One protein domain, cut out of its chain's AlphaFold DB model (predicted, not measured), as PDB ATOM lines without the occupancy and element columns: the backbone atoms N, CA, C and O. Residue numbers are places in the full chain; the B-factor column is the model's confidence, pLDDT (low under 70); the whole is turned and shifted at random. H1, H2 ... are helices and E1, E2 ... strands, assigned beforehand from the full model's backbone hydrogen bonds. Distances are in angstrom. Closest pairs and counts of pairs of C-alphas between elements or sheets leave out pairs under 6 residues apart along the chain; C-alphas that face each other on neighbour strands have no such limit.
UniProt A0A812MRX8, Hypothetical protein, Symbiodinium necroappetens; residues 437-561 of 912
ATOM      1  N   PRO A 437     217.682 180.020 222.638       87.12
ATOM      2  CA  PRO A 437     216.317 179.569 222.377       87.12
ATOM      3  C   PRO A 437     215.457 180.665 221.720       87.12
ATOM      4  O   PRO A 437     214.579 181.254 222.332       87.12
ATOM      5  N   LYS A 438     215.667 180.939 220.426       91.00
ATOM      6  CA  LYS A 438     214.844 181.877 219.635       91.00
ATOM      7  C   LYS A 438     213.570 181.203 219.118       91.00
ATOM      8  O   LYS A 438     213.461 180.867 217.931       91.00
ATOM      9  N   HIS A 439     212.602 180.967 220.011       90.56
ATOM     10  CA  HIS A 439     211.448 180.103 219.726       90.56
ATOM     11  C   HIS A 439     210.602 180.561 218.529       90.56
ATOM     12  O   HIS A 439     210.048 179.700 217.847       90.56
ATOM     13  N   GLN A 440     210.553 181.864 218.216       91.06
ATOM     14  CA  GLN A 440     209.813 182.403 217.062       91.06
ATOM     15  C   GLN A 440     210.421 182.026 215.704       91.06
ATOM     16  O   GLN A 440     209.702 181.936 214.707       91.06
ATOM     17  N   ARG A 441     211.739 181.794 215.650       90.25
ATOM     18  CA  ARG A 441     212.447 181.450 214.410       90.25
ATOM     19  C   ARG A 441     212.492 179.944 214.183       90.25
ATOM     20  O   ARG A 441     212.322 179.494 213.056       90.25
ATOM     21  N   LEU A 442     212.714 179.156 215.232       90.62
ATOM     22  CA  LEU A 442     213.034 177.732 215.107       90.62
ATOM     23  C   LEU A 442     211.950 176.900 214.398       90.62
ATOM     24  O   LEU A 442     212.259 176.123 213.493       90.62
ATOM     25  N   VAL A 443     210.692 177.052 214.821       92.50
ATOM     26  CA  VAL A 443     209.546 176.285 214.311       92.50
ATOM     27  C   VAL A 443     208.562 177.239 213.646       92.50
ATOM     28  O   VAL A 443     207.895 178.038 214.302       92.50
ATOM     29  N   ARG A 444     208.440 177.133 212.320       88.94
ATOM     30  CA  ARG A 444     207.493 177.944 211.537       88.94
ATOM     31  C   ARG A 444     206.074 177.377 211.584       88.94
ATOM     32  O   ARG A 444     205.123 178.148 211.584       88.94
ATOM     33  N   GLY A 445     205.940 176.050 211.682       87.62
ATOM     34  CA  GLY A 445     204.657 175.341 211.741       87.62
ATOM     35  C   GLY A 445     204.037 175.010 210.379       87.62
ATOM     36  O   GLY A 445     202.958 174.426 210.342       87.62
ATOM     37  N   LEU A 446     204.717 175.340 209.274       82.62
ATOM     38  CA  LEU A 446     204.142 175.314 207.923       82.62
ATOM     39  C   LEU A 446     204.513 174.070 207.105       82.62
ATOM     40  O   LEU A 446     203.686 173.563 206.362       82.62
ATOM     41  N   ALA A 447     205.733 173.537 207.210       81.62
ATOM     42  CA  ALA A 447     206.164 172.433 206.346       81.62
ATOM     43  C   ALA A 447     207.090 171.433 207.059       81.62
ATOM     44  O   ALA A 447     208.140 171.833 207.563       81.62
ATOM     45  N   PRO A 448     206.775 170.123 207.048       85.94
ATOM     46  CA  PRO A 448     207.582 169.103 207.720       85.94
ATOM     47  C   PRO A 448     208.614 168.430 206.802       85.94
ATOM     48  O   PRO A 448     209.495 167.703 207.271       85.94
ATOM     49  N   LYS A 449     208.470 168.613 205.485       86.38
ATOM     50  CA  LYS A 449     209.239 167.960 204.420       86.38
ATOM     51  C   LYS A 449     209.991 169.005 203.599       86.38
ATOM     52  O   LYS A 449     209.659 170.187 203.630       86.38
ATOM     53  N   HIS A 450     210.994 168.535 202.869       87.62
ATOM     54  CA  HIS A 450     211.781 169.369 201.976       87.62
ATOM     55  C   HIS A 450     210.981 169.808 200.751       87.62
ATOM     56  O   HIS A 450     210.357 168.977 200.092       87.62
ATOM     57  N   ARG A 451     211.021 171.115 200.461       82.94
ATOM     58  CA  ARG A 451     210.348 171.739 199.312       82.94
ATOM     59  C   ARG A 451     211.308 172.171 198.201       82.94
ATOM     60  O   ARG A 451     210.877 172.430 197.082       82.94
ATOM     61  N   GLY A 452     212.598 172.251 198.497       86.75
ATOM     62  CA  GLY A 452     213.566 172.913 197.634       86.75
ATOM     63  C   GLY A 452     213.480 174.430 197.759       86.75
ATOM     64  O   GLY A 452     213.163 174.950 198.829       86.75
ATOM     65  N   VAL A 453     213.783 175.138 196.674       88.44
ATOM     66  CA  VAL A 453     213.936 176.600 196.682       88.44
ATOM     67  C   VAL A 453     212.686 177.278 196.136       88.44
ATOM     68  O   VAL A 453     212.147 176.868 195.106       88.44
ATOM     69  N   LEU A 454     212.231 178.340 196.803       89.56
ATOM     70  CA  LEU A 454     211.128 179.154 196.306       89.56
ATOM     71  C   LEU A 454     211.569 179.931 195.064       89.56
ATOM     72  O   LEU A 454     212.395 180.840 195.139       89.56
ATOM     73  N   VAL A 455     210.980 179.601 193.919       89.00
ATOM     74  CA  VAL A 455     211.348 180.185 192.622       89.00
ATOM     75  C   VAL A 455     210.349 181.226 192.136       89.00
ATOM     76  O   VAL A 455     210.697 182.077 191.319       89.00
ATOM     77  N   GLY A 456     209.124 181.240 192.655       92.00
ATOM     78  CA  GLY A 456     208.178 182.281 192.280       92.00
ATOM     79  C   GLY A 456     206.767 182.080 192.791       92.00
ATOM     80  O   GLY A 456     206.502 181.232 193.642       92.00
ATOM     81  N   ARG A 457     205.856 182.880 192.240       93.00
ATOM     82  CA  ARG A 457     204.408 182.762 192.445       93.00
ATOM     83  C   ARG A 457     203.681 182.705 191.115       93.00
ATOM     84  O   ARG A 457     204.088 183.347 190.145       93.00
ATOM     85  N   VAL A 458     202.579 181.970 191.070       93.19
ATOM     86  CA  VAL A 458     201.720 181.909 189.887       93.19
ATOM     87  C   VAL A 458     201.016 183.249 189.698       93.19
ATOM     88  O   VAL A 458     200.340 183.748 190.593       93.19
ATOM     89  N   ARG A 459     201.137 183.834 188.508       94.56
ATOM     90  CA  ARG A 459     200.389 185.029 188.090       94.56
ATOM     91  C   ARG A 459     199.221 184.701 187.177       94.56
ATOM     92  O   ARG A 459     198.187 185.352 187.261       94.56
ATOM     93  N   ALA A 460     199.368 183.696 186.321       89.88
ATOM     94  CA  ALA A 460     198.290 183.236 185.454       89.88
ATOM     95  C   ALA A 460     198.488 181.775 185.045       89.88
ATOM     96  O   ALA A 460     199.616 181.328 184.826       89.88
ATOM     97  N   VAL A 461     197.378 181.061 184.863       87.00
ATOM     98  CA  VAL A 461     197.350 179.677 184.375       87.00
ATOM     99  C   VAL A 461     196.748 179.656 182.972       87.00
ATOM    100  O   VAL A 461     195.614 180.080 182.763       87.00
ATOM    101  N   GLN A 462     197.495 179.149 181.992       83.06
ATOM    102  CA  GLN A 462     197.010 178.910 180.630       83.06
ATOM    103  C   GLN A 462     196.870 177.403 180.401       83.06
ATOM    104  O   GLN A 462     197.695 176.758 179.745       83.06
ATOM    105  N   ALA A 463     195.792 176.830 180.944       66.56
ATOM    106  CA  ALA A 463     195.554 175.386 180.940       66.56
ATOM    107  C   ALA A 463     195.551 174.771 179.524       66.56
ATOM    108  O   ALA A 463     196.104 173.691 179.318       66.56
ATOM    109  N   LYS A 464     195.019 175.485 178.516       68.25
ATOM    110  CA  LYS A 464     194.971 175.015 177.115       68.25
ATOM    111  C   LYS A 464     196.358 174.802 176.496       68.25
ATOM    112  O   LYS A 464     196.521 173.920 175.659       68.25
ATOM    113  N   THR A 465     197.356 175.592 176.895       70.69
ATOM    114  CA  THR A 465     198.729 175.538 176.357       70.69
ATOM    115  C   THR A 465     199.720 174.874 177.315       70.69
ATOM    116  O   THR A 465     200.902 174.763 176.979       70.69
ATOM    117  N   LYS A 466     199.252 174.398 178.481       75.44
ATOM    118  CA  LYS A 466     200.087 173.878 179.581       75.44
ATOM    119  C   LYS A 466     201.157 174.882 180.028       75.44
ATOM    120  O   LYS A 466     202.276 174.490 180.362       75.44
ATOM    121  N   SER A 467     200.831 176.173 179.956       83.94
ATOM    122  CA  SER A 467     201.756 177.264 180.255       83.94
ATOM    123  C   SER A 467     201.323 177.999 181.519       83.94
ATOM    124  O   SER A 467     200.149 178.312 181.685       83.94
ATOM    125  N   PHE A 468     202.278 178.320 182.384       90.31
ATOM    126  CA  PHE A 468     202.055 179.060 183.626       90.31
ATOM    127  C   PHE A 468     202.905 180.324 183.588       90.31
ATOM    128  O   PHE A 468     204.086 180.252 183.254       90.31
ATOM    129  N   ALA A 469     202.310 181.475 183.886       92.25
ATOM    130  CA  ALA A 469     203.052 182.712 184.083       92.25
ATOM    131  C   ALA A 469     203.490 182.769 185.546       92.25
ATOM    132  O   ALA A 469     202.636 182.782 186.432       92.25
ATOM    133  N   LEU A 470     204.795 182.783 185.786       93.31
ATOM    134  CA  LEU A 470     205.396 182.857 187.108       93.31
ATOM    135  C   LEU A 470     206.061 184.213 187.282       93.31
ATOM    136  O   LEU A 470     206.816 184.644 186.417       93.31
ATOM    137  N   GLU A 471     205.808 184.865 188.404       93.69
ATOM    138  CA  GLU A 471     206.622 185.984 188.862       93.69
ATOM    139  C   GLU A 471     207.786 185.443 189.691       93.69
ATOM    140  O   GLU A 471     207.564 184.719 190.664       93.69
ATOM    141  N   LEU A 472     209.016 185.781 189.303       91.25
ATOM    142  CA  LEU A 472     210.218 185.245 189.934       91.25
ATOM    143  C   LEU A 472     210.439 185.783 191.356       91.25
ATOM    144  O   LEU A 472     210.379 186.989 191.603       91.25
ATOM    145  N   ALA A 473     210.764 184.874 192.275       86.88
ATOM    146  CA  ALA A 473     211.254 185.172 193.621       86.88
ATOM    147  C   ALA A 473     212.801 185.199 193.648       86.88
ATOM    148  O   ALA A 473     213.420 184.679 192.718       86.88
ATOM    149  N   PRO A 474     213.450 185.747 194.701       81.38
ATOM    150  CA  PRO A 474     214.916 185.764 194.809       81.38
ATOM    151  C   PRO A 474     215.575 184.394 194.608       81.38
ATOM    152  O   PRO A 474     216.619 184.302 193.973       81.38
ATOM    153  N   GLY A 475     214.934 183.312 195.063       75.00
ATOM    154  CA  GLY A 475     215.463 181.960 194.893       75.00
ATOM    155  C   GLY A 475     215.601 181.516 193.431       75.00
ATOM    156  O   GLY A 475     216.504 180.745 193.130       75.00
ATOM    157  N   ALA A 476     214.799 182.047 192.497       73.56
ATOM    158  CA  ALA A 476     214.976 181.798 191.059       73.56
ATOM    159  C   ALA A 476     216.143 182.572 190.426       73.56
ATOM    160  O   ALA A 476     216.442 182.366 189.248       73.56
ATOM    161  N   ILE A 477     216.767 183.472 191.184       74.25
ATOM    162  CA  ILE A 477     217.975 184.193 190.789       74.25
ATOM    163  C   ILE A 477     219.188 183.408 191.287       74.25
ATOM    164  O   ILE A 477     220.049 183.055 190.487       74.25
ATOM    165  N   SER A 478     219.206 183.063 192.580       74.75
ATOM    166  CA  SER A 478     220.284 182.275 193.196       74.75
ATOM    167  C   SER A 478     220.350 180.850 192.648       74.75
ATOM    168  O   SER A 478     221.438 180.297 192.505       74.75
ATOM    169  N   VAL A 479     219.201 180.253 192.308       78.56
ATOM    170  CA  VAL A 479     219.137 178.941 191.655       78.56
ATOM    171  C   VAL A 479     218.184 178.984 190.453       78.56
ATOM    172  O   VAL A 479     216.976 178.766 190.584       78.56
ATOM    173  N   PRO A 480     218.716 179.295 189.254       83.00
ATOM    174  CA  PRO A 480     217.906 179.555 188.073       83.00
ATOM    175  C   PRO A 480     216.980 178.414 187.643       83.00
ATOM    176  O   PRO A 480     217.330 177.233 187.680       83.00
ATOM    177  N   LEU A 481     215.805 178.780 187.133       87.75
ATOM    178  CA  LEU A 481     214.925 177.894 186.381       87.75
ATOM    179  C   LEU A 481     215.545 177.578 185.022       87.75
ATOM    180  O   LEU A 481     216.090 178.462 184.357       87.75
ATOM    181  N   ARG A 482     215.433 176.317 184.607       88.44
ATOM    182  CA  ARG A 482     215.908 175.794 183.320       88.44
ATOM    183  C   ARG A 482     214.972 174.682 182.839       88.44
ATOM    184  O   ARG A 482     214.290 174.075 183.673       88.44
ATOM    185  N   PRO A 483     214.925 174.386 181.531       88.19
ATOM    186  CA  PRO A 483     214.366 173.128 181.051       88.19
ATOM    187  C   PRO A 483     214.975 171.928 181.800       88.19
ATOM    188  O   PRO A 483     216.160 171.931 182.119       88.19
ATOM    189  N   GLY A 484     214.155 170.929 182.125       84.62
ATOM    190  CA  GLY A 484     214.510 169.762 182.936       84.62
ATOM    191  C   GLY A 484     214.287 169.929 184.444       84.62
ATOM    192  O   GLY A 484     214.117 168.923 185.136       84.62
ATOM    193  N   ALA A 485     214.212 171.165 184.958       86.69
ATOM    194  CA  ALA A 485     214.021 171.411 186.388       86.69
ATOM    195  C   ALA A 485     212.663 170.884 186.880       86.69
ATOM    196  O   ALA A 485     211.620 171.132 186.264       86.69
ATOM    197  N   GLY A 486     212.687 170.177 188.010       89.31
ATOM    198  CA  GLY A 486     211.493 169.756 188.729       89.31
ATOM    199  C   GLY A 486     210.958 170.907 189.568       89.31
ATOM    200  O   GLY A 486     211.684 171.477 190.387       89.31
ATOM    201  N   ILE A 487     209.691 171.248 189.357       89.00
ATOM    202  CA  ILE A 487     208.970 172.224 190.168       89.00
ATOM    203  C   ILE A 487     207.696 171.616 190.730       89.00
ATOM    204  O   ILE A 487     207.165 170.660 190.171       89.00
ATOM    205  N   PHE A 488     207.154 172.203 191.787       87.88
ATOM    206  CA  PHE A 488     205.791 171.931 192.218       87.88
ATOM    207  C   PHE A 488     205.052 173.208 192.596       87.88
ATOM    208  O   PHE A 488     205.665 174.227 192.924       87.88
ATOM    209  N   PHE A 489     203.726 173.119 192.545       86.62
ATOM    210  CA  PHE A 489     202.808 174.191 192.906       86.62
ATOM    211  C   PHE A 489     202.214 173.921 194.284       86.62
ATOM    212  O   PHE A 489     201.720 172.829 194.556       86.62
ATOM    213  N   ASP A 490     202.307 174.917 195.152       82.75
ATOM    214  CA  ASP A 490     201.839 174.876 196.528       82.75
ATOM    215  C   ASP A 490     200.405 175.401 196.594       82.75
ATOM    216  O   ASP A 490     200.174 176.605 196.700       82.75
ATOM    217  N   THR A 491     199.444 174.490 196.481       74.25
ATOM    218  CA  THR A 491     198.003 174.788 196.463       74.25
ATOM    219  C   THR A 491     197.397 174.907 197.868       74.25
ATOM    220  O   THR A 491     196.178 174.962 198.017       74.25
ATOM    221  N   GLY A 492     198.231 174.925 198.917       64.94
ATOM    222  CA  GLY A 492     197.799 174.903 200.317       64.94
ATOM    223  C   GLY A 492     197.551 173.499 200.881       64.94
ATOM    224  O   GLY A 492     197.252 173.370 202.067       64.94
ATOM    225  N   GLU A 493     197.715 172.445 200.077       57.47
ATOM    226  CA  GLU A 493     197.732 171.063 200.562       57.47
ATOM    227  C   GLU A 493     199.152 170.638 200.956       57.47
ATOM    228  O   GLU A 493     200.103 170.701 200.174       57.47
ATOM    229  N   PHE A 494     199.304 170.182 202.199       55.34
ATOM    230  CA  PHE A 494     200.576 169.754 202.770       55.34
ATOM    231  C   PHE A 494     200.604 168.218 202.840       55.34
ATOM    232  O   PHE A 494     199.945 167.623 203.691       55.34
ATOM    233  N   GLY A 495     201.341 167.541 201.952       53.16
ATOM    234  CA  GLY A 495     201.309 166.071 201.887       53.16
ATOM    235  C   GLY A 495     202.144 165.461 200.762       53.16
ATOM    236  O   GLY A 495     203.032 166.115 200.233       53.16
ATOM    237  N   ASP A 496     201.895 164.191 200.424       46.22
ATOM    238  CA  ASP A 496     202.532 163.494 199.287       46.22
ATOM    239  C   ASP A 496     201.807 163.736 197.946       46.22
ATOM    240  O   ASP A 496     202.305 163.340 196.892       46.22
ATOM    241  N   ASP A 497     200.664 164.430 197.962       52.72
ATOM    242  CA  ASP A 497     199.840 164.708 196.775       52.72
ATOM    243  C   ASP A 497     200.156 166.061 196.106       52.72
ATOM    244  O   ASP A 497     199.329 166.676 195.438       52.72
ATOM    245  N   VAL A 498     201.389 166.543 196.279       65.25
ATOM    246  CA  VAL A 498     201.822 167.819 195.708       65.25
ATOM    247  C   VAL A 498     201.901 167.720 194.181       65.25
ATOM    248  O   VAL A 498     202.498 166.793 193.611       65.25
ATOM    249  N   LEU A 499     201.326 168.705 193.489       70.31
ATOM    250  CA  LEU A 499     201.312 168.765 192.031       70.31
ATOM    251  C   LEU A 499     202.676 169.227 191.483       70.31
ATOM    252  O   LEU A 499     202.901 170.408 191.218       70.31
ATOM    253  N   GLY A 500     203.602 168.277 191.322       78.69
ATOM    254  CA  GLY A 500     204.922 168.490 190.714       78.69
ATOM    255  C   GLY A 500     204.961 168.245 189.204       78.69
ATOM    256  O   GLY A 500     204.219 167.401 188.720       78.69
ATOM    257  N   ALA A 501     205.833 168.934 188.464       83.62
ATOM    258  CA  ALA A 501     206.050 168.790 187.020       83.62
ATOM    259  C   ALA A 501     207.506 169.093 186.622       83.62
ATOM    260  O   ALA A 501     208.222 169.772 187.359       83.62
ATOM    261  N   LYS A 502     207.930 168.669 185.422       88.62
ATOM    262  CA  LYS A 502     209.199 169.125 184.829       88.62
ATOM    263  C   LYS A 502     208.969 170.321 183.906       88.62
ATOM    264  O   LYS A 502     207.987 170.367 183.161       88.62
ATOM    265  N   ILE A 503     209.876 171.295 183.939       89.56
ATOM    266  CA  ILE A 503     209.875 172.407 182.984       89.56
ATOM    267  C   ILE A 503     210.394 171.893 181.639       89.56
ATOM    268  O   ILE A 503     211.529 171.458 181.538       89.56
ATOM    269  N   SER A 504     209.590 171.996 180.586       89.62
ATOM    270  CA  SER A 504     210.007 171.667 179.212       89.62
ATOM    271  C   SER A 504     210.568 172.877 178.463       89.62
ATOM    272  O   SER A 504     211.494 172.751 177.667       89.62
ATOM    273  N   LYS A 505     209.997 174.070 178.688       89.56
ATOM    274  CA  LYS A 505     210.420 175.327 178.051       89.56
ATOM    275  C   LYS A 505     210.217 176.511 178.988       89.56
ATOM    276  O   LYS A 505     209.206 176.570 179.691       89.56
ATOM    277  N   LEU A 506     211.131 177.474 178.912       90.44
ATOM    278  CA  LEU A 506     211.045 178.779 179.563       90.44
ATOM    279  C   LEU A 506     210.895 179.864 178.483       90.44
ATOM    280  O   LEU A 506     211.565 179.802 177.454       90.44
ATOM    281  N   ARG A 507     210.001 180.841 178.670       90.50
ATOM    282  CA  ARG A 507     209.754 181.910 177.689       90.50
ATOM    283  C   ARG A 507     209.533 183.258 178.366       90.50
ATOM    284  O   ARG A 507     208.716 183.361 179.276       90.50
ATOM    285  N   LEU A 508     210.178 184.307 177.870       87.12
ATOM    286  CA  LEU A 508     209.912 185.683 178.292       87.12
ATOM    287  C   LEU A 508     208.822 186.331 177.420       87.12
ATOM    288  O   LEU A 508     208.758 186.043 176.223       87.12
ATOM    289  N   PRO A 509     207.992 187.241 177.973       78.50
ATOM    290  CA  PRO A 509     206.912 187.898 177.232       78.50
ATOM    291  C   PRO A 509     207.372 188.600 175.944       78.50
ATOM    292  O   PRO A 509     206.630 188.610 174.968       78.50
ATOM    293  N   LYS A 510     208.587 189.172 175.941       75.12
ATOM    294  CA  LYS A 510     209.137 189.960 174.820       75.12
ATOM    295  C   LYS A 510     210.343 189.322 174.116       75.12
ATOM    296  O   LYS A 510     210.587 189.651 172.964       75.12
ATOM    297  N   ALA A 511     211.078 188.422 174.777       75.12
ATOM    298  CA  ALA A 511     212.348 187.881 174.264       75.12
ATOM    299  C   ALA A 511     212.252 186.450 173.694       75.12
ATOM    300  O   ALA A 511     213.241 185.914 173.212       75.12
ATOM    301  N   GLY A 512     211.074 185.817 173.724       84.94
ATOM    302  CA  GLY A 512     210.923 184.450 173.218       84.94
ATOM    303  C   GLY A 512     211.470 183.393 174.182       84.94
ATOM    304  O   GLY A 512     211.437 183.583 175.399       84.94
ATOM    305  N   VAL A 513     211.831 182.220 173.650       86.12
ATOM    306  CA  VAL A 513     212.306 181.074 174.450       86.12
ATOM    307  C   VAL A 513     213.692 181.390 175.002       86.12
ATOM    308  O   VAL A 513     214.544 181.862 174.260       86.12
ATOM    309  N   VAL A 514     213.908 181.114 176.286       87.12
ATOM    310  CA  VAL A 514     215.192 181.310 176.967       87.12
ATOM    311  C   VAL A 514     215.656 180.007 177.612       87.12
ATOM    312  O   VAL A 514     214.840 179.165 177.989       87.12
ATOM    313  N   GLU A 515     216.970 179.845 177.737       85.50
ATOM    314  CA  GLU A 515     217.586 178.630 178.284       85.50
ATOM    315  C   GLU A 515     217.581 178.603 179.816       85.50
ATOM    316  O   GLU A 515     217.541 177.534 180.425       85.50
ATOM    317  N   SER A 516     217.583 179.775 180.460       85.38
ATOM    318  CA  SER A 516     217.580 179.886 181.917       85.38
ATOM    319  C   SER A 516     216.976 181.205 182.407       85.38
ATOM    320  O   SER A 516     216.922 182.177 181.659       85.38
ATOM    321  N   SER A 517     216.557 181.250 183.678       83.44
ATOM    322  CA  SER A 517     216.259 182.502 184.391       83.44
ATOM    323  C   SER A 517     217.493 183.198 184.977       83.44
ATOM    324  O   SER A 517     217.343 184.176 185.706       83.44
ATOM    325  N   ALA A 518     218.702 182.700 184.702       82.81
ATOM    326  CA  ALA A 518     219.940 183.307 185.177       82.81
ATOM    327  C   ALA A 518     220.062 184.759 184.681       82.81
ATOM    328  O   ALA A 518     219.810 185.037 183.510       82.81
ATOM    329  N   GLY A 519     220.431 185.678 185.579       80.94
ATOM    330  CA  GLY A 519     220.558 187.107 185.270       80.94
ATOM    331  C   GLY A 519     219.236 187.879 185.165       80.94
ATOM    332  O   GLY A 519     219.264 189.072 184.877       80.94
ATOM    333  N   LEU A 520     218.082 187.239 185.397       85.81
ATOM    334  CA  LEU A 520     216.793 187.932 185.482       85.81
ATOM    335  C   LEU A 520     216.567 188.524 186.879       85.81
ATOM    336  O   LEU A 520     216.980 187.954 187.886       85.81
ATOM    337  N   GLU A 521     215.847 189.644 186.940       86.88
ATOM    338  CA  GLU A 521     215.516 190.316 188.198       86.88
ATOM    339  C   GLU A 521     214.290 189.696 188.889       86.88
ATOM    340  O   GLU A 521     213.384 189.149 188.246       86.88
ATOM    341  N   LYS A 522     214.221 189.842 190.219       86.69
ATOM    342  CA  LYS A 522     213.031 189.503 191.018       86.69
ATOM    343  C   LYS A 522     211.821 190.259 190.465       86.69
ATOM    344  O   LYS A 522     211.919 191.434 190.136       86.69
ATOM    345  N   GLY A 523     210.665 189.603 190.407       88.19
ATOM    346  CA  GLY A 523     209.443 190.201 189.866       88.19
ATOM    347  C   GLY A 523     209.299 190.044 188.349       88.19
ATOM    348  O   GLY A 523     208.219 190.287 187.809       88.19
ATOM    349  N   THR A 524     210.340 189.576 187.647       90.88
ATOM    350  CA  THR A 524     210.236 189.252 186.218       90.88
ATOM    351  C   THR A 524     209.174 188.176 186.001       90.88
ATOM    352  O   THR A 524     209.151 187.162 186.700       90.88
ATOM    353  N   ILE A 525     208.302 188.375 185.010       91.81
ATOM    354  CA  ILE A 525     207.306 187.375 184.619       91.81
ATOM    355  C   ILE A 525     207.911 186.443 183.570       91.81
ATOM    356  O   ILE A 525     208.243 186.874 182.465       91.81
ATOM    357  N   VAL A 526     207.992 185.154 183.894       91.44
ATOM    358  CA  VAL A 526     208.412 184.084 182.982       91.44
ATOM    359  C   VAL A 526     207.247 183.147 182.693       91.44
ATOM    360  O   VAL A 526     206.471 182.796 183.576       91.44
ATOM    361  N   PHE A 527     207.116 182.703 181.449       90.94
ATOM    362  CA  PHE A 527     206.183 181.647 181.080       90.94
ATOM    363  C   PHE A 527     206.907 180.306 181.094       90.94
ATOM    364  O   PHE A 527     207.856 180.104 180.335       90.94
ATOM    365  N   VAL A 528     206.440 179.378 181.925       90.56
ATOM    366  CA  VAL A 528     206.957 178.008 181.981       90.56
ATOM    367  C   VAL A 528     205.966 177.058 181.327       90.56
ATOM    368  O   VAL A 528     204.763 177.133 181.580       90.56
ATOM    369  N   ARG A 529     206.460 176.166 180.469       89.19
ATOM    370  CA  ARG A 529     205.671 175.070 179.899       89.19
ATOM    371  C   ARG A 529     206.041 173.773 180.589       89.19
ATOM    372  O   ARG A 529     207.223 173.447 180.665       89.19
ATOM    373  N   LEU A 530     205.046 173.016 181.029       87.31
ATOM    374  CA  LEU A 530     205.264 171.811 181.830       87.31
ATOM    375  C   LEU A 530     205.103 170.522 181.024       87.31
ATOM    376  O   LEU A 530     204.279 170.449 180.106       87.31
ATOM    377  N   GLU A 531     205.857 169.499 181.414       83.81
ATOM    378  CA  GLU A 531     205.755 168.138 180.896       83.81
ATOM    379  C   GLU A 531     205.643 167.090 182.009       83.81
ATOM    380  O   GLU A 531     206.087 167.286 183.142       83.81
ATOM    381  N   PHE A 532     205.005 165.977 181.650       75.75
ATOM    382  CA  PHE A 532     204.701 164.834 182.503       75.75
ATOM    383  C   PHE A 532     204.773 163.553 181.667       75.75
ATOM    384  O   PHE A 532     204.388 163.574 180.495       75.75
ATOM    385  N   PHE A 533     205.184 162.442 182.279       67.00
ATOM    386  CA  PHE A 533     205.304 161.134 181.626       67.00
ATOM    387  C   PHE A 533     204.304 160.125 182.226       67.00
ATOM    388  O   PHE A 533     204.060 160.155 183.429       67.00
ATOM    389  N   GLY A 534     203.738 159.235 181.399       66.75
ATOM    390  CA  GLY A 534     202.835 158.144 181.826       66.75
ATOM    391  C   GLY A 534     201.331 158.465 181.784       66.75
ATOM    392  O   GLY A 534     200.931 159.585 181.490       66.75
ATOM    393  N   GLU A 535     200.466 157.482 182.054       58.12
ATOM    394  CA  GLU A 535     198.995 157.646 181.998       58.12
ATOM    395  C   GLU A 535     198.456 158.582 183.093       58.12
ATOM    396  O   GLU A 535     197.599 159.431 182.831       58.12
ATOM    397  N   THR A 536     199.072 158.551 184.277       68.19
ATOM    398  CA  THR A 536     198.820 159.472 185.400       68.19
ATOM    399  C   THR A 536     199.151 160.938 185.071       68.19
ATOM    400  O   THR A 536     198.689 161.856 185.752       68.19
ATOM    401  N   ALA A 537     199.902 161.200 183.992       69.88
ATOM    402  CA  ALA A 537     200.244 162.544 183.527       69.88
ATOM    403  C   ALA A 537     199.025 163.362 183.098       69.88
ATOM    404  O   ALA A 537     198.973 164.570 183.335       69.88
ATOM    405  N   ARG A 538     198.050 162.732 182.426       71.81
ATOM    406  CA  ARG A 538     196.852 163.439 181.941       71.81
ATOM    407  C   ARG A 538     195.985 163.898 183.103       71.81
ATOM    408  O   ARG A 538     195.504 165.028 183.086       71.81
ATOM    409  N   GLU A 539     195.835 163.048 184.112       76.81
ATOM    410  CA  GLU A 539     195.098 163.355 185.335       76.81
ATOM    411  C   GLU A 539     195.797 164.451 186.138       76.81
ATOM    412  O   GLU A 539     195.166 165.457 186.455       76.81
ATOM    413  N   ARG A 540     197.115 164.341 186.361       76.56
ATOM    414  CA  ARG A 540     197.906 165.389 187.034       76.56
ATOM    415  C   ARG A 540     197.846 166.732 186.313       76.56
ATOM    416  O   ARG A 540     197.720 167.769 186.953       76.56
ATOM    417  N   LEU A 541     197.894 166.735 184.982       75.81
ATOM    418  CA  LEU A 541     197.779 167.964 184.202       75.81
ATOM    419  C   LEU A 541     196.375 168.582 184.306       75.81
ATOM    420  O   LEU A 541     196.245 169.805 184.377       75.81
ATOM    421  N   LYS A 542     195.326 167.750 184.311       78.12
ATOM    422  CA  LYS A 542     193.949 168.207 184.519       78.12
ATOM    423  C   LYS A 542     193.801 168.840 185.903       78.12
ATOM    424  O   LYS A 542     193.293 169.953 185.980       78.12
ATOM    425  N   ARG A 543     194.324 168.174 186.940       81.75
ATOM    426  CA  ARG A 543     194.383 168.674 188.321       81.75
ATOM    427  C   ARG A 543     195.127 169.999 188.417       81.75
ATOM    428  O   ARG A 543     194.563 170.961 188.911       81.75
ATOM    429  N   LEU A 544     196.324 170.109 187.834       78.62
ATOM    430  CA  LEU A 544     197.065 171.377 187.770       78.62
ATOM    431  C   LEU A 544     196.246 172.517 187.156       78.62
ATOM    432  O   LEU A 544     196.295 173.639 187.642       78.62
ATOM    433  N   GLY A 545     195.506 172.246 186.079       78.19
ATOM    434  CA  GLY A 545     194.679 173.257 185.424       78.19
ATOM    435  C   GLY A 545     193.470 173.715 186.247       78.19
ATOM    436  O   GLY A 545     192.974 174.810 185.993       78.19
ATOM    437  N   SER A 546     192.986 172.894 187.186       81.56
ATOM    438  CA  SER A 546     191.818 173.193 188.030       81.56
ATOM    439  C   SER A 546     192.164 173.633 189.454       81.56
ATOM    440  O   SER A 546     191.411 174.405 190.043       81.56
ATOM    441  N   GLU A 547     193.262 173.129 190.015       84.56
ATOM    442  CA  GLU A 547     193.650 173.314 191.418       84.56
ATOM    443  C   GLU A 547     194.619 174.487 191.597       84.56
ATOM    444  O   GLU A 547     194.498 175.208 192.584       84.56
ATOM    445  N   VAL A 548     195.521 174.727 190.634       86.75
ATOM    446  CA  VAL A 548     196.494 175.828 190.716       86.75
ATOM    447  C   VAL A 548     195.834 177.161 190.392       86.75
ATOM    448  O   VAL A 548     195.181 177.322 189.357       86.75
ATOM    449  N   LYS A 549     196.058 178.148 191.253       88.06
ATOM    450  CA  LYS A 549     195.466 179.483 191.180       88.06
ATOM    451  C   LYS A 549     196.544 180.569 191.166       88.06
ATOM    452  O   LYS A 549     197.660 180.365 191.644       88.06
ATOM    453  N   PRO A 550     196.241 181.760 190.614       90.25
ATOM    454  CA  PRO A 550     197.084 182.929 190.826       90.25
ATOM    455  C   PRO A 550     197.297 183.182 192.324       90.25
ATOM    456  O   PRO A 550     196.336 183.218 193.086       90.25
ATOM    457  N   GLY A 551     198.550 183.385 192.724       87.75
ATOM    458  CA  GLY A 551     198.968 183.535 194.118       87.75
ATOM    459  C   GLY A 551     199.738 182.333 194.666       87.75
ATOM    460  O   GLY A 551     200.587 182.541 195.531       87.75
ATOM    461  N   ASP A 552     199.516 181.131 194.124       88.12
ATOM    462  CA  ASP A 552     200.166 179.906 194.603       88.12
ATOM    463  C   ASP A 552     201.689 179.993 194.484       88.12
ATOM    464  O   ASP A 552     202.232 180.518 193.500       88.12
ATOM    465  N   TYR A 553     202.390 179.459 195.483       89.25
ATOM    466  CA  TYR A 553     203.847 179.413 195.470       89.25
ATOM    467  C   TYR A 553     204.348 178.324 194.531       89.25
ATOM    468  O   TYR A 553     203.754 177.253 194.403       89.25
ATOM    469  N   VAL A 554     205.478 178.596 193.886       90.31
ATOM    470  CA  VAL A 554     206.166 177.637 193.030       90.31
ATOM    471  C   VAL A 554     207.542 177.372 193.597       90.31
ATOM    472  O   VAL A 554     208.350 178.288 193.779       90.31
ATOM    473  N   TRP A 555     207.799 176.099 193.844       89.81
ATOM    474  CA  TRP A 555     209.023 175.601 194.442       89.81
ATOM    475  C   TRP A 555     209.775 174.755 193.432       89.81
ATOM    476  O   TRP A 555     209.163 173.999 192.681       89.81
ATOM    477  N   ARG A 556     211.099 174.856 193.422       90.19
ATOM    478  CA  ARG A 556     211.971 173.994 192.631       90.19
ATOM    479  C   ARG A 556     212.544 172.922 193.537       90.19
ATOM    480  O   ARG A 556     213.407 173.207 194.362       90.19
ATOM    481  N   ASN A 557     212.057 171.697 193.394       85.62
ATOM    482  CA  ASN A 557     212.393 170.584 194.279       85.62
ATOM    483  C   ASN A 557     213.445 169.632 193.702       85.62
ATOM    484  O   ASN A 557     214.020 168.860 194.460       85.62
ATOM    485  N   LYS A 558     213.697 169.674 192.389       83.62
ATOM    486  CA  LYS A 558     214.719 168.845 191.746       83.62
ATOM    487  C   LYS A 558     215.479 169.631 190.687       83.62
ATOM    488  O   LYS A 558     214.871 170.319 189.866       83.62
ATOM    489  N   ASP A 559     216.796 169.476 190.669       82.75
ATOM    490  CA  ASP A 559     217.677 170.053 189.657       82.75
ATOM    491  C   ASP A 559     218.796 169.057 189.339       82.75
ATOM    492  O   ASP A 559     219.824 169.025 190.009       82.75
ATOM    493  N   GLU A 560     218.581 168.237 188.308       82.25
ATOM    494  CA  GLU A 560     219.527 167.192 187.884       82.25
ATOM    495  C   GLU A 560     220.900 167.786 187.521       82.25
ATOM    496  O   GLU A 560     221.924 167.173 187.804       82.25
ATOM    497  N   ALA A 561     220.943 169.016 186.996       80.00
ATOM    498  CA  ALA A 561     222.198 169.693 186.683       80.00
ATOM    499  C   ALA A 561     222.932 170.172 187.945       80.00
ATOM    500  O   ALA A 561     224.158 170.218 187.966       80.00
TER     501      ALA A 561
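AT A GLANCE: This is residues 437 to 561 of the 912 residues of the protein "Hypothetical protein" of Symbiodinium necroappetens (UniProt A0A812MRX8). A small closed barrel of six antiparallel strands makes the body, with helix H3 packed on its outside, the short H2 on its inner side and strand E5 added beside E4. Residues 437 to 445, of which 439 to 442 belong to H1, stick out from this body as a tail. The printed part has 125 residues, with three named helices and seven named strands in the order H1 E1 E2 H2 E3 E4 E5 E6 H3 E7, in the mixed class of helices and strands. Round the ring run E1, E2, E6, E4, E3, E7 and back to E1. The whole is compact, with a radius of gyration of the C-alphas of 14.6 A, and spans 49 by 36 by 28 A.

HOW THE PARTS SIT: H1, residues 439 to 442, is not on the barrel. E1, residues 453 to 462, bends by 71 degrees at residue 459 and forms a hairpin with E2, residues 467 to 472; N 459 and O 469 are within hydrogen-bond range at 2.8 A. H2, residues 475 to 478, lies inside the barrel, over none of its strands, at a height of 4.6 A over the sheet; its closest C-alphas to E1 are those of Ala 476 and Val 455, 4.3 A apart. E3, residues 486 to 490, E4, residues 499 to 508, and E5, residues 512 to 514, form a meander, each strand the antiparallel neighbour of the one before, with N 501 and O 487 at 2.8 A and N 514 and O 506 at 2.9 A. E4 bends by 74 degrees at residue 504. E6, residues 525 to 531, has E2 on one side, with N 470 and O 526 at 2.8 A, and E4 on the other side, with N 507 and O 527 at 2.8 A. H3, residues 536 to 547, lies outside the barrel at a height of 8.9 A, only just over E6, with 3 of its C-alphas on that strand, and runs along it at 10 degrees on the local plane. E7, residues 553 to 558, has E3 on one side, with N 488 and O 555 at 2.8 A, and E1 on the other side, with N 554 and O 456 at 2.8 A. In H3 every O i to N i+4 pair is within hydrogen-bond range; H1 and H2 are too short for such a pair.

IN THESE COORDINATES: H1 begins at C-alpha 439 (211.448, 180.103, 219.726). E1 begins at C-alpha 453 (213.936, 176.600, 196.682). E1 and E4 each measure 23.4 A from first to last C-alpha, E6 19.7 A and H3 16.0 A. E7 ends at C-alpha 558 (214.719, 168.845, 191.746).

THE WHOLE: The two C-alphas farthest apart are those of Pro 437 and Lys 464, 50.2 A. The printed part has no cut, and no link is long. The mean pLDDT of the printed part is 82.6; residues 463 to 464, 492 to 498 and 533 to 537 are under 70.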